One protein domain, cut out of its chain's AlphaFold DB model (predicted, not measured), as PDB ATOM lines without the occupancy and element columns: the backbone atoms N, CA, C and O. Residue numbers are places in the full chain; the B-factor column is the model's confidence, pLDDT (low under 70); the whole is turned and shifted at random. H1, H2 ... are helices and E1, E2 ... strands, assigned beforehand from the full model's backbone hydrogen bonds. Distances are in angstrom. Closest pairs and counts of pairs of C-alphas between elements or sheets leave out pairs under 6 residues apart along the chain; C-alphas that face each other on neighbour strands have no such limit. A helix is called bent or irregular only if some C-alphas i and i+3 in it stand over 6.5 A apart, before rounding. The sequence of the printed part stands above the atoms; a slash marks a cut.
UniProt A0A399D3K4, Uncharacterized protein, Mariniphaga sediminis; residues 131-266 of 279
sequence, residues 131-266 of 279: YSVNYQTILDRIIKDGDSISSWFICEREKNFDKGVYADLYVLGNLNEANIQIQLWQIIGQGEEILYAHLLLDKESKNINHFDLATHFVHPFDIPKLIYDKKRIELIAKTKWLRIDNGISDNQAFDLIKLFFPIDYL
ATOM      1  N   TYR A 131      21.850  32.611 -42.749       49.16
ATOM      2  CA  TYR A 131      23.268  32.314 -42.608       49.16
ATOM      3  C   TYR A 131      23.472  30.900 -42.021       49.16
ATOM      4  O   TYR A 131      22.850  30.578 -41.011       49.16
ATOM      5  N   SER A 132      24.289  30.042 -42.643       49.47
ATOM      6  CA  SER A 132      24.506  28.645 -42.206       49.47
ATOM      7  C   SER A 132      25.973  28.202 -42.279       49.47
ATOM      8  O   SER A 132      26.788  28.823 -42.953       49.47
ATOM      9  N   VAL A 133      26.317  27.115 -41.584       52.94
ATOM     10  CA  VAL A 133      27.664  26.517 -41.583       52.94
ATOM     11  C   VAL A 133      27.979  25.915 -42.958       52.94
ATOM     12  O   VAL A 133      27.081  25.449 -43.663       52.94
ATOM     13  N   ASN A 134      29.258  25.900 -43.351       62.94
ATOM     14  CA  ASN A 134      29.697  25.234 -44.576       62.94
ATOM     15  C   ASN A 134      29.316  23.739 -44.546       62.94
ATOM     16  O   ASN A 134      29.844  22.959 -43.749       62.94
ATOM     17  N   TYR A 135      28.393  23.348 -45.430       64.12
ATOM     18  CA  TYR A 135      27.866  21.985 -45.488       64.12
ATOM     19  C   TYR A 135      28.939  20.938 -45.770       64.12
ATOM     20  O   TYR A 135      28.830  19.830 -45.247       64.12
ATOM     21  N   GLN A 136      29.976  21.292 -46.534       68.12
ATOM     22  CA  GLN A 136      31.068  20.374 -46.840       68.12
ATOM     23  C   GLN A 136      31.814  19.975 -45.566       68.12
ATOM     24  O   GLN A 136      32.057  18.798 -45.331       68.12
ATOM     25  N   THR A 137      32.076  20.937 -44.680       69.94
ATOM     26  CA  THR A 137      32.772  20.676 -43.416       69.94
ATOM     27  C   THR A 137      31.978  19.740 -42.505       69.94
ATOM     28  O   THR A 137      32.550  18.866 -41.856       69.94
ATOM     29  N   ILE A 138      30.655  19.909 -42.447       66.75
ATOM     30  CA  ILE A 138      29.784  19.038 -41.644       66.75
ATOM     31  C   ILE A 138      29.736  17.634 -42.246       66.75
ATOM     32  O   ILE A 138      29.838  16.650 -41.517       66.75
ATOM     33  N   LEU A 139      29.627  17.541 -43.571       69.88
ATOM     34  CA  LEU A 139      29.667  16.281 -44.303       69.88
ATOM     35  C   LEU A 139      30.950  15.495 -44.052       69.88
ATOM     36  O   LEU A 139      30.891  14.311 -43.718       69.88
ATOM     37  N   ASP A 140      32.094  16.161 -44.182       73.94
ATOM     38  CA  ASP A 140      33.404  15.550 -43.998       73.94
ATOM     39  C   ASP A 140      33.561  15.021 -42.569       73.94
ATOM     40  O   ASP A 140      34.073  13.918 -42.380       73.94
ATOM     41  N   ARG A 141      33.057  15.755 -41.565       69.25
ATOM     42  CA  ARG A 141      33.034  15.292 -40.167       69.25
ATOM     43  C   ARG A 141      32.152  14.059 -39.981       69.25
ATOM     44  O   ARG A 141      32.608  13.095 -39.388       69.25
ATOM     45  N   ILE A 142      30.942  14.022 -40.543       69.50
ATOM     46  CA  ILE A 142      30.052  12.845 -40.441       69.50
ATOM     47  C   ILE A 142      30.675  11.615 -41.100       69.50
ATOM     48  O   ILE A 142      30.621  10.516 -40.554       69.50
ATOM     49  N   ILE A 143      31.276  11.792 -42.279       72.19
ATOM     50  CA  ILE A 143      31.954  10.711 -43.002       72.19
ATOM     51  C   ILE A 143      33.146  10.191 -42.195       72.19
ATOM     52  O   ILE A 143      33.358   8.981 -42.137       72.19
ATOM     53  N   LYS A 144      33.938  11.099 -41.617       73.75
ATOM     54  CA  LYS A 144      35.160  10.772 -40.882       73.75
ATOM     55  C   LYS A 144      34.872  10.129 -39.528       73.75
ATOM     56  O   LYS A 144      35.493   9.124 -39.197       73.75
ATOM     57  N   ASP A 145      33.972  10.730 -38.758       72.06
ATOM     58  CA  ASP A 145      33.744  10.383 -37.357       72.06
ATOM     59  C   ASP A 145      32.686   9.275 -37.221       72.06
ATOM     60  O   ASP A 145      32.636   8.587 -36.210       72.06
ATOM     61  N   GLY A 146      31.869   9.047 -38.260       64.94
ATOM     62  CA  GLY A 146      30.826   8.015 -38.262       64.94
ATOM     63  C   GLY A 146      29.615   8.350 -37.388       64.94
ATOM     64  O   GLY A 146      28.711   7.527 -37.260       64.94
ATOM     65  N   ASP A 147      29.577   9.560 -36.832       62.09
ATOM     66  CA  ASP A 147      28.559  10.013 -35.897       62.09
ATOM     67  C   ASP A 147      27.569  10.985 -36.548       62.09
ATOM     68  O   ASP A 147      27.894  11.772 -37.443       62.09
ATOM     69  N   SER A 148      26.327  10.963 -36.065       61.81
ATOM     70  CA  SER A 148      25.319  11.947 -36.455       61.81
ATOM     71  C   SER A 148      25.669  13.328 -35.896       61.81
ATOM     72  O   SER A 148      25.885  13.465 -34.689       61.81
ATOM     73  N   ILE A 149      25.631  14.363 -36.739       59.97
ATOM     74  CA  ILE A 149      25.893  15.746 -36.325       59.97
ATOM     75  C   ILE A 149      24.621  16.576 -36.486       59.97
ATOM     76  O   ILE A 149      24.086  16.740 -37.579       59.97
ATOM     77  N   SER A 150      24.150  17.152 -35.383       59.03
ATOM     78  CA  SER A 150      23.063  18.134 -35.391       59.03
ATOM     79  C   SER A 150      23.629  19.532 -35.167       59.03
ATOM     80  O   SER A 150      24.327  19.738 -34.176       59.03
ATOM     81  N   SER A 151      23.293  20.489 -36.029       55.28
ATOM     82  CA  SER A 151      23.645  21.899 -35.852       55.28
ATOM     83  C   SER A 151      22.383  22.755 -35.956       55.28
ATOM     84  O   SER A 151      21.637  22.656 -36.925       55.28
ATOM     85  N   TRP A 152      22.127  23.576 -34.941       54.28
ATOM     86  CA  TRP A 152      20.958  24.456 -34.880       54.28
ATOM     87  C   TRP A 152      21.440  25.896 -35.014       54.28
ATOM     88  O   TRP A 152      22.368  26.295 -34.307       54.28
ATOM     89  N   PHE A 153      20.836  26.667 -35.920       50.12
ATOM     90  CA  PHE A 153      21.089  28.098 -36.028       50.12
ATOM     91  C   PHE A 153      19.813  28.862 -35.682       50.12
ATOM     92  O   PHE A 153      18.883  29.003 -36.482       50.12
ATOM     93  N   ILE A 154      19.790  29.393 -34.463       48.91
ATOM     94  CA  ILE A 154      18.695  30.229 -33.985       48.91
ATOM     95  C   ILE A 154      19.021  31.673 -34.368       48.91
ATOM     96  O   ILE A 154      20.045  32.223 -33.969       48.91
ATOM     97  N   CYS A 155      18.148  32.314 -35.147       45.91
ATOM     98  CA  CYS A 155      18.265  33.747 -35.399       45.91
ATOM     99  C   CYS A 155      18.049  34.521 -34.088       45.91
ATOM    100  O   CYS A 155      16.915  34.699 -33.655       45.91
ATOM    101  N   GLU A 156      19.124  35.035 -33.490       37.31
ATOM    102  CA  GLU A 156      19.078  35.753 -32.202       37.31
ATOM    103  C   GLU A 156      18.393  37.131 -32.266       37.31
ATOM    104  O   GLU A 156      18.063  37.722 -31.240       37.31
ATOM    105  N   ARG A 157      18.170  37.685 -33.465       40.72
ATOM    106  CA  ARG A 157      17.510  38.991 -33.625       40.72
ATOM    107  C   ARG A 157      15.998  38.811 -33.740       40.72
ATOM    108  O   ARG A 157      15.530  38.259 -34.732       40.72
ATOM    109  N   GLU A 158      15.247  39.398 -32.809       39.81
ATOM    110  CA  GLU A 158      13.770  39.453 -32.778       39.81
ATOM    111  C   GLU A 158      13.158  39.837 -34.141       39.81
ATOM    112  O   GLU A 158      12.272  39.170 -34.658       39.81
ATOM    113  N   LYS A 159      13.752  40.806 -34.848       41.53
ATOM    114  CA  LYS A 159      13.318  41.210 -36.200       41.53
ATOM    115  C   LYS A 159      13.395  40.097 -37.263       41.53
ATOM    116  O   LYS A 159      12.717  40.190 -38.284       41.53
ATOM    117  N   ASN A 160      14.265  39.102 -37.094       41.38
ATOM    118  CA  ASN A 160      14.368  37.931 -37.973       41.38
ATOM    119  C   ASN A 160      13.422  36.809 -37.513       41.38
ATOM    120  O   ASN A 160      12.853  36.113 -38.356       41.38
ATOM    121  N   PHE A 161      13.192  36.705 -36.203       40.38
ATOM    122  CA  PHE A 161      12.180  35.848 -35.580       40.38
ATOM    123  C   PHE A 161      10.762  36.220 -36.052       40.38
ATOM    124  O   PHE A 161      10.031  35.369 -36.560       40.38
ATOM    125  N   ASP A 162      10.426  37.515 -36.036       39.03
ATOM    126  CA  ASP A 162       9.151  38.079 -36.515       39.03
ATOM    127  C   ASP A 162       8.913  37.863 -38.015       39.03
ATOM    128  O   ASP A 162       7.783  37.888 -38.503       39.03
ATOM    129  N   LYS A 163       9.991  37.637 -38.768       43.44
ATOM    130  CA  LYS A 163       9.948  37.316 -40.199       43.44
ATOM    131  C   LYS A 163       9.880  35.812 -40.466       43.44
ATOM    132  O   LYS A 163       9.893  35.409 -41.628       43.44
ATOM    133  N   GLY A 164       9.801  34.995 -39.413       40.16
ATOM    134  CA  GLY A 164       9.708  33.543 -39.492       40.16
ATOM    135  C   GLY A 164      10.976  32.897 -40.041       40.16
ATOM    136  O   GLY A 164      10.871  32.046 -40.914       40.16
ATOM    137  N   VAL A 165      12.159  33.335 -39.609       42.09
ATOM    138  CA  VAL A 165      13.440  32.789 -40.082       42.09
ATOM    139  C   VAL A 165      14.088  31.940 -38.989       42.09
ATOM    140  O   VAL A 165      14.693  32.482 -38.068       42.09
ATOM    141  N   TYR A 166      14.008  30.615 -39.122       48.03
ATOM    142  CA  TYR A 166      14.765  29.660 -38.305       48.03
ATOM    143  C   TYR A 166      15.356  28.598 -39.230       48.03
ATOM    144  O   TYR A 166      14.640  28.084 -40.092       48.03
ATOM    145  N   ALA A 167      16.639  28.268 -39.092       47.94
ATOM    146  CA  ALA A 167      17.231  27.170 -39.851       47.94
ATOM    147  C   ALA A 167      17.906  26.189 -38.910       47.94
ATOM    148  O   ALA A 167      18.870  26.518 -38.224       47.94
ATOM    149  N   ASP A 168      17.420  24.960 -38.970       49.28
ATOM    150  CA  ASP A 168      17.927  23.860 -38.187       49.28
ATOM    151  C   ASP A 168      18.498  22.820 -39.134       49.28
ATOM    152  O   ASP A 168      17.806  22.122 -39.883       49.28
ATOM    153  N   LEU A 169      19.820  22.744 -39.138       52.16
ATOM    154  CA  LEU A 169      20.542  21.767 -39.918       52.16
ATOM    155  C   LEU A 169      20.614  20.460 -39.124       52.16
ATOM    156  O   LEU A 169      21.572  20.166 -38.405       52.16
ATOM    157  N   TYR A 170      19.579  19.641 -39.274       48.84
ATOM    158  CA  TYR A 170      19.571  18.301 -38.706       48.84
ATOM    159  C   TYR A 170      20.195  17.277 -39.661       48.84
ATOM    160  O   TYR A 170      19.483  16.584 -40.393       48.84
ATOM    161  N   VAL A 171      21.523  17.133 -39.641       51.72
ATOM    162  CA  VAL A 171      22.178  16.071 -40.415       51.72
ATOM    163  C   VAL A 171      22.160  14.750 -39.649       51.72
ATOM    164  O   VAL A 171      23.100  14.370 -38.953       51.72
ATOM    165  N   LEU A 172      21.076  13.993 -39.816       50.41
ATOM    166  CA  LEU A 172      21.058  12.600 -39.385       50.41
ATOM    167  C   LEU A 172      21.790  11.720 -40.393       50.41
ATOM    168  O   LEU A 172      21.154  11.097 -41.244       50.41
ATOM    169  N   GLY A 173      23.104  11.611 -40.226       48.53
ATOM    170  CA  GLY A 173      23.871  10.490 -40.754       48.53
ATOM    171  C   GLY A 173      23.474   9.214 -40.021       48.53
ATOM    172  O   GLY A 173      24.165   8.787 -39.107       48.53
ATOM    173  N   ASN A 174      22.340   8.610 -40.376       52.16
ATOM    174  CA  ASN A 174      22.090   7.236 -39.967       52.16
ATOM    175  C   ASN A 174      22.952   6.365 -40.883       52.16
ATOM    176  O   ASN A 174      22.712   6.333 -42.094       52.16
ATOM    177  N   LEU A 175      23.977   5.712 -40.335       50.84
ATOM    178  CA  LEU A 175      24.743   4.697 -41.050       50.84
ATOM    179  C   LEU A 175      23.831   3.488 -41.271       50.84
ATOM    180  O   LEU A 175      23.915   2.495 -40.560       50.84
ATOM    181  N   ASN A 176      22.946   3.558 -42.262       50.91
ATOM    182  CA  ASN A 176      22.438   2.330 -42.851       50.91
ATOM    183  C   ASN A 176      23.541   1.777 -43.766       50.91
ATOM    184  O   ASN A 176      24.370   2.548 -44.267       50.91
ATOM    185  N   GLU A 177      23.609   0.459 -43.931       57.09
ATOM    186  CA  GLU A 177      24.828  -0.258 -44.344       57.09
ATOM    187  C   GLU A 177      25.554   0.375 -45.562       57.09
ATOM    188  O   GLU A 177      26.773   0.534 -45.508       57.09
ATOM    189  N   ALA A 178      24.835   0.921 -46.560       67.31
ATOM    190  CA  ALA A 178      25.422   1.507 -47.781       67.31
ATOM    191  C   ALA A 178      25.464   3.057 -47.908       67.31
ATOM    192  O   ALA A 178      26.344   3.574 -48.592       67.31
ATOM    193  N   ASN A 179      24.570   3.833 -47.274       75.12
ATOM    194  CA  ASN A 179      24.421   5.280 -47.557       75.12
ATOM    195  C   ASN A 179      24.469   6.156 -46.294       75.12
ATOM    196  O   ASN A 179      24.146   5.704 -45.197       75.12
ATOM    197  N   ILE A 180      24.828   7.429 -46.468       78.56
ATOM    198  CA  ILE A 180      24.700   8.500 -45.477       78.56
ATOM    199  C   ILE A 180      23.428   9.280 -45.779       78.56
ATOM    200  O   ILE A 180      23.248   9.822 -46.869       78.56
ATOM    201  N   GLN A 181      22.541   9.349 -44.798       80.38
ATOM    202  CA  GLN A 181      21.362  10.192 -44.865       80.38
ATOM    203  C   GLN A 181      21.708  11.619 -44.427       80.38
ATOM    204  O   GLN A 181      22.455  11.836 -43.482       80.38
ATOM    205  N   ILE A 182      21.175  12.614 -45.127       77.94
ATOM    206  CA  ILE A 182      21.274  14.022 -44.732       77.94
ATOM    207  C   ILE A 182      19.878  14.609 -44.823       77.94
ATOM    208  O   ILE A 182      19.107  14.299 -45.740       77.94
ATOM    209  N   GLN A 183      19.538  15.435 -43.843       78.69
ATOM    210  CA  GLN A 183      18.298  16.188 -43.825       78.69
ATOM    211  C   GLN A 183      18.607  17.648 -43.488       78.69
ATOM    212  O   GLN A 183      19.529  17.948 -42.737       78.69
ATOM    213  N   LEU A 184      17.860  18.573 -44.077       77.50
ATOM    214  CA  LEU A 184      17.966  19.999 -43.793       77.50
ATOM    215  C   LEU A 184      16.565  20.550 -43.587       77.50
ATOM    216  O   LEU A 184      15.665  20.229 -44.367       77.50
ATOM    217  N   TRP A 185      16.384  21.339 -42.532       75.56
ATOM    218  CA  TRP A 185      15.086  21.823 -42.093       75.56
ATOM    219  C   TRP A 185      15.173  23.345 -41.941       75.56
ATOM    220  O   TRP A 185      16.110  23.884 -41.359       75.56
ATOM    221  N   GLN A 186      14.196  24.068 -42.476       73.75
ATOM    222  CA  GLN A 186      14.063  25.504 -42.240       73.75
ATOM    223  C   GLN A 186      12.626  25.787 -41.840       73.75
ATOM    224  O   GLN A 186      11.710  25.583 -42.637       73.75
ATOM    225  N   ILE A 187      12.430  26.250 -40.613       70.19
ATOM    226  CA  ILE A 187      11.110  26.582 -40.093       70.19
ATOM    227  C   ILE A 187      10.767  27.997 -40.560       70.19
ATOM    228  O   ILE A 187      11.563  28.928 -40.420       70.19
ATOM    229  N   ILE A 188       9.579  28.148 -41.136       66.50
ATOM    230  CA  ILE A 188       9.038  29.407 -41.642       66.50
ATOM    231  C   ILE A 188       7.589  29.604 -41.176       66.50
ATOM    232  O   ILE A 188       6.934  28.671 -40.716       66.50
ATOM    233  N   GLY A 189       7.089  30.841 -41.255       57.78
ATOM    234  CA  GLY A 189       5.691  31.143 -40.910       57.78
ATOM    235  C   GLY A 189       5.347  30.824 -39.452       57.78
ATOM    236  O   GLY A 189       4.403  30.092 -39.195       57.78
ATOM    237  N   GLN A 190       6.157  31.312 -38.503       63.19
ATOM    238  CA  GLN A 190       5.960  31.113 -37.053       63.19
ATOM    239  C   GLN A 190       5.908  29.645 -36.584       63.19
ATOM    240  O   GLN A 190       5.487  29.380 -35.462       63.19
ATOM    241  N   GLY A 191       6.356  28.689 -37.405       63.91
ATOM    242  CA  GLY A 191       6.352  27.275 -37.033       63.91
ATOM    243  C   GLY A 191       5.336  26.403 -37.757       63.91
ATOM    244  O   GLY A 191       5.298  25.208 -37.496       63.91
ATOM    245  N   GLU A 192       4.521  26.960 -38.651       72.38
ATOM    246  CA  GLU A 192       3.508  26.187 -39.385       72.38
ATOM    247  C   GLU A 192       4.091  25.434 -40.585       72.38
ATOM    248  O   GLU A 192       3.640  24.342 -40.938       72.38
ATOM    249  N   GLU A 193       5.104  26.018 -41.222       78.50
ATOM    250  CA  GLU A 193       5.727  25.509 -42.435       78.50
ATOM    251  C   GLU A 193       7.193  25.161 -42.169       78.50
ATOM    252  O   GLU A 193       7.953  25.953 -41.621       78.50
ATOM    253  N   ILE A 194       7.630  23.990 -42.624       80.31
ATOM    254  CA  ILE A 194       9.031  23.573 -42.588       80.31
ATOM    255  C   ILE A 194       9.461  23.255 -44.013       80.31
ATOM    256  O   ILE A 194       8.963  22.315 -44.636       80.31
ATOM    257  N   LEU A 195      10.396  24.029 -44.552       81.81
ATOM    258  CA  LEU A 195      11.112  23.626 -45.754       81.81
ATOM    259  C   LEU A 195      12.040  22.474 -45.390       81.81
ATOM    260  O   LEU A 195      12.703  22.505 -44.357       81.81
ATOM    261  N   TYR A 196      12.082  21.465 -46.244       85.56
ATOM    262  CA  TYR A 196      12.786  20.229 -45.974       85.56
ATOM    263  C   TYR A 196      13.550  19.783 -47.214       85.56
ATOM    264  O   TYR A 196      12.979  19.717 -48.305       85.56
ATOM    265  N   ALA A 197      14.823  19.452 -47.037       87.06
ATOM    266  CA  ALA A 197      15.635  18.785 -48.039       87.06
ATOM    267  C   ALA A 197      16.167  17.488 -47.463       87.06
ATOM    268  O   ALA A 197      16.481  17.398 -46.276       87.06
ATOM    269  N   HIS A 198      16.251  16.479 -48.310       87.88
ATOM    270  CA  HIS A 198      16.713  15.160 -47.933       87.88
ATOM    271  C   HIS A 198      17.565  14.586 -49.034       87.88
ATOM    272  O   HIS A 198      17.191  14.673 -50.198       87.88
ATOM    273  N   LEU A 199      18.680  13.976 -48.658       87.00
ATOM    274  CA  LEU A 199      19.513  13.273 -49.611       87.00
ATOM    275  C   LEU A 199      20.136  12.011 -49.014       87.00
ATOM    276  O   LEU A 199      20.319  11.910 -47.798       87.00
ATOM    277  N   LEU A 200      20.411  11.046 -49.889       87.75
ATOM    278  CA  LEU A 200      21.109   9.799 -49.586       87.75
ATOM    279  C   LEU A 200      22.412   9.775 -50.384       87.75
ATOM    280  O   LEU A 200      22.386   9.653 -51.609       87.75
ATOM    281  N   LEU A 201      23.528   9.922 -49.678       84.25
ATOM    282  CA  LEU A 201      24.880   9.948 -50.220       84.25
ATOM    283  C   LEU A 201      25.502   8.551 -50.149       84.25
ATOM    284  O   LEU A 201      25.591   7.967 -49.070       84.25
ATOM    285  N   ASP A 202      25.977   8.043 -51.278       83.19
ATOM    286  CA  ASP A 202      26.778   6.825 -51.330       83.19
ATOM    287  C   ASP A 202      28.136   7.046 -50.651       83.19
ATOM    288  O   ASP A 202      28.840   8.025 -50.932       83.19
ATOM    289  N   LYS A 203      28.520   6.151 -49.737       75.56
ATOM    290  CA  LYS A 203      29.756   6.313 -48.956       75.56
ATOM    291  C   LYS A 203      31.012   6.198 -49.817       75.56
ATOM    292  O   LYS A 203      31.980   6.914 -49.532       75.56
ATOM    293  N   GLU A 204      30.991   5.319 -50.818       78.31
ATOM    294  CA  GLU A 204      32.136   4.977 -51.663       78.31
ATOM    295  C   GLU A 204      32.250   5.943 -52.838       78.31
ATOM    296  O   GLU A 204      33.282   6.583 -53.025       78.31
ATOM    297  N   SER A 205      31.170   6.088 -53.603       81.69
ATOM    298  CA  SER A 205      31.169   6.876 -54.830       81.69
ATOM    299  C   SER A 205      30.997   8.374 -54.581       81.69
ATOM    300  O   SER A 205      31.140   9.153 -55.522       81.69
ATOM    301  N   LYS A 206      30.614   8.777 -53.358       76.06
ATOM    302  CA  LYS A 206      30.237  10.156 -52.993       76.06
ATOM    303  C   LYS A 206      29.137  10.760 -53.877       76.06
ATOM    304  O   LYS A 206      28.981  11.976 -53.930       76.06
ATOM    305  N   ASN A 207      28.346   9.920 -54.546       85.25
ATOM    306  CA  ASN A 207      27.223  10.383 -55.353       85.25
ATOM    307  C   ASN A 207      25.946  10.379 -54.531       85.25
ATOM    308  O   ASN A 207      25.750   9.539 -53.653       85.25
ATOM    309  N   ILE A 208      25.047  11.298 -54.854       88.31
ATOM    310  CA  ILE A 208      23.733  11.336 -54.236       88.31
ATOM    311  C   ILE A 208      22.786  10.479 -55.072       88.31
ATOM    312  O   ILE A 208      22.469  10.783 -56.224       88.31
ATOM    313  N   ASN A 209      22.330   9.391 -54.460       89.38
ATOM    314  CA  ASN A 209      21.449   8.407 -55.086       89.38
ATOM    315  C   ASN A 209      19.974   8.806 -54.978       89.38
ATOM    316  O   ASN A 209      19.128   8.337 -55.736       89.38
ATOM    317  N   HIS A 210      19.652   9.696 -54.043       92.69
ATOM    318  CA  HIS A 210      18.306  10.207 -53.851       92.69
ATOM    319  C   HIS A 210      18.371  11.620 -53.289       92.69
ATOM    320  O   HIS A 210      19.106  11.852 -52.333       92.69
ATOM    321  N   PHE A 211      17.596  12.537 -53.857       93.44
ATOM    322  CA  PHE A 211      17.471  13.919 -53.418       93.44
ATOM    323  C   PHE A 211      16.008  14.355 -53.486       93.44
ATOM    324  O   PHE A 211      15.378  14.234 -54.530       93.44
ATOM    325  N   ASP A 212      15.481  14.895 -52.394       94.44
ATOM    326  CA  ASP A 212      14.093  15.326 -52.241       94.44
ATOM    327  C   ASP A 212      14.050  16.761 -51.690       94.44
ATOM    328  O   ASP A 212      14.719  17.073 -50.704       94.44
ATOM    329  N   LEU A 213      13.181  17.603 -52.254       93.06
ATOM    330  CA  LEU A 213      12.769  18.890 -51.682       93.06
ATOM    331  C   LEU A 213      11.276  18.864 -51.360       93.06
ATOM    332  O   LEU A 213      10.445  18.526 -52.210       93.06
ATOM    333  N   ALA A 214      10.913  19.269 -50.148       92.94
ATOM    334  CA  ALA A 214       9.537  19.278 -49.673       92.94
ATOM    335  C   ALA A 214       9.226  20.486 -48.778       92.94
ATOM    336  O   ALA A 214      10.107  21.162 -48.255       92.94
ATOM    337  N   THR A 215       7.936  20.749 -48.594       90.12
ATOM    338  CA  THR A 215       7.415  21.543 -47.479       90.12
ATOM    339  C   THR A 215       6.563  20.630 -46.611       90.12
ATOM    340  O   THR A 215       5.660  19.952 -47.112       90.12
ATOM    341  N   HIS A 216       6.873  20.592 -45.327       89.69
ATOM    342  CA  HIS A 216       6.081  19.947 -44.296       89.69
ATOM    343  C   HIS A 216       5.224  21.003 -43.602       89.69
ATOM    344  O   HIS A 216       5.687  22.115 -43.367       89.69
ATOM    345  N   PHE A 217       3.985  20.650 -43.296       88.38
ATOM    346  CA  PHE A 217       3.071  21.468 -42.511       88.38
ATOM    347  C   PHE A 217       2.852  20.777 -41.178       88.38
ATOM    348  O   PHE A 217       2.577  19.573 -41.155       88.38
ATOM    349  N   VAL A 218       3.006  21.517 -40.089       86.25
ATOM    350  CA  VAL A 218       2.999  20.982 -38.724       86.25
ATOM    351  C   VAL A 218       2.254  21.927 -37.796       86.25
ATOM    352  O   VAL A 218       1.998  23.080 -38.141       86.25
ATOM    353  N   HIS A 219       1.891  21.442 -36.611       84.62
ATOM    354  CA  HIS A 219       1.339  22.319 -35.594       84.62
ATOM    355  C   HIS A 219       2.484  23.132 -34.951       84.62
ATOM    356  O   HIS A 219       3.453  22.525 -34.492       84.62
ATOM    357  N   PRO A 220       2.391  24.473 -34.823       79.81
ATOM    358  CA  PRO A 220       3.471  25.286 -34.244       79.81
ATOM    359  C   PRO A 220       3.924  24.856 -32.840       79.81
ATOM    360  O   PRO A 220       5.109  24.898 -32.527       79.81
ATOM    361  N   PHE A 221       3.004  24.372 -31.998       80.69
ATOM    362  CA  PHE A 221       3.313  23.820 -30.672       80.69
ATOM    363  C   PHE A 221       4.207  22.572 -30.682       80.69
ATOM    364  O   PHE A 221       4.757  22.223 -29.638       80.69
ATOM    365  N   ASP A 222       4.382  21.906 -31.823       80.88
ATOM    366  CA  ASP A 222       5.302  20.776 -31.949       80.88
ATOM    367  C   ASP A 222       6.727  21.211 -32.313       80.88
ATOM    368  O   ASP A 222       7.663  20.436 -32.122       80.88
ATOM    369  N   ILE A 223       6.933  22.455 -32.758       75.19
ATOM    370  CA  ILE A 223       8.261  22.977 -33.105       75.19
ATOM    371  C   ILE A 223       9.263  22.873 -31.945       75.19
ATOM    372  O   ILE A 223      10.371  22.399 -32.187       75.19
ATOM    373  N   PRO A 224       8.918  23.192 -30.682       72.38
ATOM    374  CA  PRO A 224       9.831  22.963 -29.564       72.38
ATOM    375  C   PRO A 224      10.283  21.500 -29.421       72.38
ATOM    376  O   PRO A 224      11.431  21.257 -29.065       72.38
ATOM    377  N   LYS A 225       9.433  20.514 -29.749       73.50
ATOM    378  CA  LYS A 225       9.806  19.084 -29.708       73.50
ATOM    379  C   LYS A 225      10.815  18.737 -30.803       73.50
ATOM    380  O   LYS A 225      11.665  17.868 -30.622       73.50
ATOM    381  N   LEU A 226      10.712  19.409 -31.946       71.50
ATOM    382  CA  LEU A 226      11.694  19.284 -33.010       71.50
ATOM    383  C   LEU A 226      13.029  19.921 -32.598       71.50
ATOM    384  O   LEU A 226      14.059  19.268 -32.733       71.50
ATOM    385  N   ILE A 227      12.990  21.150 -32.071       67.12
ATOM    386  CA  ILE A 227      14.179  21.951 -31.736       67.12
ATOM    387  C   ILE A 227      14.938  21.391 -30.536       67.12
ATOM    388  O   ILE A 227      16.141  21.144 -30.612       67.12
ATOM    389  N   TYR A 228      14.245  21.187 -29.419       67.19
ATOM    390  CA  TYR A 228      14.882  20.869 -28.143       67.19
ATOM    391  C   TYR A 228      14.955  19.364 -27.895       67.19
ATOM    392  O   TYR A 228      15.996  18.863 -27.477       67.19
ATOM    393  N   ASP A 229      13.891  18.624 -28.222       64.56
ATOM    394  CA  ASP A 229      13.845  17.181 -27.955       64.56
ATOM    395  C   ASP A 229      14.421  16.341 -29.104       64.56
ATOM    396  O   ASP A 229      14.510  15.118 -28.982       64.56
ATOM    397  N   LYS A 230      14.775  16.972 -30.236       65.56
ATOM    398  CA  LYS A 230      15.260  16.313 -31.464       65.56
ATOM    399  C   LYS A 230      14.331  15.185 -31.931       65.56
ATOM    400  O   LYS A 230      14.771  14.186 -32.505       65.56
ATOM    401  N   LYS A 231      13.027  15.319 -31.668       66.69
ATOM    402  CA  LYS A 231      12.023  14.311 -32.011       66.69
ATOM    403  C   LYS A 231      11.396  14.620 -33.354       66.69
ATOM    404  O   LYS A 231      11.068  15.760 -33.678       66.69
ATOM    405  N   ARG A 232      11.151  13.559 -34.121       71.44
ATOM    406  CA  ARG A 232      10.319  13.650 -35.315       71.44
ATOM    407  C   ARG A 232       8.910  14.076 -34.903       71.44
ATOM    408  O   ARG A 232       8.290  13.429 -34.065       71.44
ATOM    409  N   ILE A 233       8.422  15.139 -35.526       79.69
ATOM    410  CA  ILE A 233       7.078  15.668 -35.304       79.69
ATOM    411  C   ILE A 233       6.084  15.088 -36.308       79.69
ATOM    412  O   ILE A 233       6.457  14.678 -37.416       79.69
ATOM    413  N   GLU A 234       4.821  15.023 -35.899       85.56
ATOM    414  CA  GLU A 234       3.729  14.595 -36.765       85.56
ATOM    415  C   GLU A 234       3.458  15.660 -37.832       85.56
ATOM    416  O   GLU A 234       3.491  16.862 -37.566       85.56
ATOM    417  N   LEU A 235       3.234  15.213 -39.067       90.25
ATOM    418  CA  LEU A 235       2.964  16.108 -40.186       90.25
ATOM    419  C   LEU A 235       1.457  16.211 -40.395       90.25
ATOM    420  O   LEU A 235       0.806  15.198 -40.632       90.25
ATOM    421  N   ILE A 236       0.928  17.435 -40.411       92.56
ATOM    422  CA  ILE A 236      -0.446  17.719 -40.850       92.56
ATOM    423  C   ILE A 236      -0.558  17.445 -42.350       92.56
ATOM    424  O   ILE A 236      -1.498  16.814 -42.827       92.56
ATOM    425  N   ALA A 237       0.425  17.931 -43.110       91.44
ATOM    426  CA  ALA A 237       0.502  17.723 -44.545       91.44
ATOM    427  C   ALA A 237       1.952  17.752 -45.031       91.44
ATOM    428  O   ALA A 237       2.855  18.294 -44.391       91.44
ATOM    429  N   LYS A 238       2.173  17.191 -46.218       92.06
ATOM    430  CA  LYS A 238       3.459  17.227 -46.912       92.06
ATOM    431  C   LYS A 238       3.233  17.532 -48.382       92.06
ATOM    432  O   LYS A 238       2.384  16.925 -49.024       92.06
ATOM    433  N   THR A 239       4.039  18.435 -48.924       91.56
ATOM    434  CA  THR A 239       4.122  18.671 -50.367       91.56
ATOM    435  C   THR A 239       5.552  18.458 -50.828       91.56
ATOM    436  O   THR A 239       6.441  19.185 -50.393       91.56
ATOM    437  N   LYS A 240       5.787  17.474 -51.703       93.94
ATOM    438  CA  LYS A 240       7.062  17.359 -52.420       93.94
ATOM    439  C   LYS A 240       7.063  18.279 -53.635       93.94
ATOM    440  O   LYS A 240       6.039  18.428 -54.305       93.94
ATOM    441  N   TRP A 241       8.215  18.875 -53.912       93.69
ATOM    442  CA  TRP A 241       8.392  19.831 -55.002       93.69
ATOM    443  C   TRP A 241       9.314  19.306 -56.093       93.69
ATOM    444  O   TRP A 241       9.018  19.450 -57.275       93.69
ATOM    445  N   LEU A 242      10.420  18.696 -55.688       94.94
ATOM    446  CA  LEU A 242      11.439  18.159 -56.572       94.94
ATOM    447  C   LEU A 242      11.941  16.854 -55.976       94.94
ATOM    448  O   LEU A 242      12.129  16.761 -54.763       94.94
ATOM    449  N   ARG A 243      12.172  15.882 -56.845       95.62
ATOM    450  CA  ARG A 243      12.899  14.660 -56.546       95.62
ATOM    451  C   ARG A 243      13.907  14.411 -57.655       95.62
ATOM    452  O   ARG A 243      13.560  14.588 -58.817       95.62
ATOM    453  N   ILE A 244      15.115  13.994 -57.311       94.12
ATOM    454  CA  ILE A 244      16.119  13.532 -58.268       94.12
ATOM    455  C   ILE A 244      16.632  12.189 -57.769       94.12
ATOM    456  O   ILE A 244      17.056  12.074 -56.619       94.12
ATOM    457  N   ASP A 245      16.538  11.166 -58.610       90.81
ATOM    458  CA  ASP A 245      17.022   9.826 -58.290       90.81
ATOM    459  C   ASP A 245      18.256   9.514 -59.133       90.81
ATOM    460  O   ASP A 245      18.173   9.461 -60.360       90.81
ATOM    461  N   ASN A 246      19.360   9.220 -58.445       83.06
ATOM    462  CA  ASN A 246      20.690   8.954 -58.984       83.06
ATOM    463  C   ASN A 246      21.311  10.123 -59.769       83.06
ATOM    464  O   ASN A 246      20.641  10.886 -60.459       83.06
ATOM    465  N   GLY A 247      22.640  10.215 -59.718       72.88
ATOM    466  CA  GLY A 247      23.393  10.987 -60.706       72.88
ATOM    467  C   GLY A 247      23.469  12.491 -60.464       72.88
ATOM    468  O   GLY A 247      23.624  13.229 -61.434       72.88
ATOM    469  N   ILE A 248      23.403  12.944 -59.207       87.50
ATOM    470  CA  ILE A 248      23.853  14.300 -58.864       87.50
ATOM    471  C   ILE A 248      25.037  14.255 -57.904       87.50
ATOM    472  O   ILE A 248      25.091  13.419 -56.996       87.50
ATOM    473  N   SER A 249      25.987  15.162 -58.121       86.88
ATOM    474  CA  SER A 249      27.091  15.373 -57.193       86.88
ATOM    475  C   SER A 249      26.609  16.109 -55.939       86.88
ATOM    476  O   SER A 249      25.551  16.747 -55.929       86.88
ATOM    477  N   ASP A 250      27.420  16.069 -54.891       79.69
ATOM    478  CA  ASP A 250      27.264  16.897 -53.693       79.69
ATOM    479  C   ASP A 250      27.061  18.386 -54.021       79.69
ATOM    480  O   ASP A 250      26.049  18.968 -53.629       79.69
ATOM    481  N   ASN A 251      27.948  18.986 -54.821       82.88
ATOM    482  CA  ASN A 251      27.862  20.383 -55.251       82.88
ATOM    483  C   ASN A 251      26.508  20.703 -55.896       82.88
ATOM    484  O   ASN A 251      25.885  21.711 -55.564       82.88
ATOM    485  N   GLN A 252      26.016  19.813 -56.763       89.19
ATOM    486  CA  GLN A 252      24.734  20.009 -57.428       89.19
ATOM    487  C   GLN A 252      23.556  19.964 -56.454       89.19
ATOM    488  O   GLN A 252      22.657  20.806 -56.522       89.19
ATOM    489  N   ALA A 253      23.563  19.022 -55.511       86.75
ATOM    490  CA  ALA A 253      22.542  18.969 -54.472       86.75
ATOM    491  C   ALA A 253      22.563  20.220 -53.587       86.75
ATOM    492  O   ALA A 253      21.505  20.766 -53.272       86.75
ATOM    493  N   PHE A 254      23.748  20.714 -53.220       80.31
ATOM    494  CA  PHE A 254      23.872  21.916 -52.402       80.31
ATOM    495  C   PHE A 254      23.439  23.183 -53.129       80.31
ATOM    496  O   PHE A 254      22.792  24.037 -52.521       80.31
ATOM    497  N   ASP A 255      23.709  23.305 -54.423       84.38
ATOM    498  CA  ASP A 255      23.188  24.420 -55.211       84.38
ATOM    499  C   ASP A 255      21.658  24.378 -55.291       84.38
ATOM    500  O   ASP A 255      20.993  25.392 -55.064       84.38
ATOM    501  N   LEU A 256      21.066  23.198 -55.505       88.38
ATOM    502  CA  LEU A 256      19.611  23.022 -55.476       88.38
ATOM    503  C   LEU A 256      19.013  23.354 -54.098       88.38
ATOM    504  O   LEU A 256      17.947  23.972 -54.021       88.38
ATOM    505  N   ILE A 257      19.699  22.995 -53.012       82.06
ATOM    506  CA  ILE A 257      19.344  23.382 -51.640       82.06
ATOM    507  C   ILE A 257      19.352  24.911 -51.515       82.06
ATOM    508  O   ILE A 257      18.318  25.472 -51.163       82.06
ATOM    509  N   LYS A 258      20.429  25.608 -51.897       76.31
ATOM    510  CA  LYS A 258      20.517  27.087 -51.838       76.31
ATOM    511  C   LYS A 258      19.449  27.805 -52.666       76.31
ATOM    512  O   LYS A 258      19.048  28.928 -52.368       76.31
ATOM    513  N   LEU A 259      18.995  27.185 -53.754       80.00
ATOM    514  CA  LEU A 259      17.892  27.725 -54.546       80.00
ATOM    515  C   LEU A 259      16.541  27.586 -53.828       80.00
ATOM    516  O   LEU A 259      15.629  28.373 -54.095       80.00
ATOM    517  N   PHE A 260      16.393  26.585 -52.954       80.19
ATOM    518  CA  PHE A 260      15.154  26.270 -52.234       80.19
ATOM    519  C   PHE A 260      15.045  26.998 -50.892       80.19
ATOM    520  O   PHE A 260      14.013  27.611 -50.590       80.19
ATOM    521  N   PHE A 261      16.132  26.962 -50.131       73.50
ATOM    522  CA  PHE A 261      16.384  27.779 -48.958       73.50
ATOM    523  C   PHE A 261      17.412  28.822 -49.400       73.50
ATOM    524  O   PHE A 261      18.539  28.430 -49.689       73.50
ATOM    525  N   PRO A 262      17.089  30.119 -49.511       58.25
ATOM    526  CA  PRO A 262      18.134  31.113 -49.724       58.25
ATOM    527  C   PRO A 262      19.053  31.063 -48.496       58.25
ATOM    528  O   PRO A 262      18.695  31.554 -47.434       58.25
ATOM    529  N   ILE A 263      20.178  30.370 -48.606       55.50
ATOM    530  CA  ILE A 263      21.172  30.222 -47.549       55.50
ATOM    531  C   ILE A 263      22.408  30.985 -48.007       55.50
ATOM    532  O   ILE A 263      22.925  30.707 -49.089       55.50
ATOM    533  N   ASP A 264      22.876  31.909 -47.180       48.66
ATOM    534  CA  ASP A 264      24.223  32.464 -47.246       48.66
ATOM    535  C   ASP A 264      25.110  31.691 -46.251       48.66
ATOM    536  O   ASP A 264      24.634  31.200 -45.230       48.66
ATOM    537  N   TYR A 265      26.401  31.519 -46.522       45.56
ATOM    538  CA  TYR A 265      27.290  30.816 -45.588       45.56
ATOM    539  C   TYR A 265      27.875  31.774 -44.543       45.56
ATOM    540  O   TYR A 265      28.262  32.895 -44.874       45.56
ATOM    541  N   LEU A 266      27.970  31.329 -43.287       44.75
ATOM    542  CA  LEU A 266      28.792  31.965 -42.258       44.75
ATOM    543  C   LEU A 266      30.267  31.667 -42.546       44.75
ATOM    544  O   LEU A 266      30.637  30.524 -42.817       44.75
TER     545      LEU A 266
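Overview. This is residues 131 to 266 of the 279 residues of an uncharacterized protein of Mariniphaga sediminis (UniProt A0A399D3K4). One twisted sheet of six strands forms a wall, with H1 and H4 over different parts of one face, H4 over E4 and E5, and the short H3 over the opposite face. H2 lies off the sheet, and residues 131 to 132, where the printed part begins, run beside residues 264 to 265 of E7 in a short parallel pairing. The printed part has 136 residues, in the order H1 E1 H2 E2 E3 E4 E5 H3 E6 H4 E7, four named helices and seven named strands, class mixed. The sheet's order is E1 E2 E3 E4 E5 E6, antiparallel throughout. The whole is compact, with a radius of gyration of the C-alphas of 14.6 A and spans of 42 by 29 by 27 A.

Along the chain. Find C-alpha 135 at (27.866, 21.985, -45.488); from there H1 runs 15.3 A to residue 145. Next come E1, residues 149 to 153, 13.3 A, H2, residues 158 to 161, 4.8 A, and E2, residues 166 to 171, 15.6 A. E3, residues 179 to 188, measures 29.2 A, E4, residues 193 to 202, 29.5 A, and E5, residues 208 to 217, 25.8 A. H3, residues 220 to 227, spans 11.5 A and is only just irregular, with C-alphas 221 and 224 6.7 A apart. E6, residues 237 to 248, covers 27.6 A and bends by 56 degrees at residue 245. H4, residues 250 to 260, runs 15.4 A; E7, residues 263 to 265, 6.5 A, ends at C-alpha 265 (27.290, 30.816, -45.588).

Arrangement. Begin at edge strand E1: N 151 and O 169 of E2 are 3.0 A apart. E2 to E5 form a meander, each strand the antiparallel neighbour of the one before, its successive pairs hairpins: look for N 168 and O 185 at 2.9 A, N 184 and O 197 at 2.8 A, and N 196 and O 214 at 2.8 A. At edge strand E6, N 213 and O 242 are 2.8 A apart. H4 runs along the strands at a height over the sheet of 9.0 A; its closest C-alphas to E5 are Asp 250 and Ile 208, 6.6 A. H1, on the same face, has a height of 7.5 A and is close but not clearly touching H4, Tyr 135 to Phe 254 at 8.0 A between C-alphas. H3, on the opposite face, only just lies over E2, slantwise to the strands at 42 degrees on the local plane. H2 is not on the sheet. E7 pairs with no named strand; its residues 264 to 265 pair parallel with residues 131 to 132. Every O i to N i+4 pair is within hydrogen-bond range in H1 and H4, 2 of 4 are in H3, and H2 is too short for one.

Size, cuts and confidence. The C-alphas farthest apart, Lys 159 and Glu 177, are 43.8 A apart. The printed part has no cut and no long link. The mean pLDDT of the printed part is 71.0; 58 residues are under 70, among them 146 to 178.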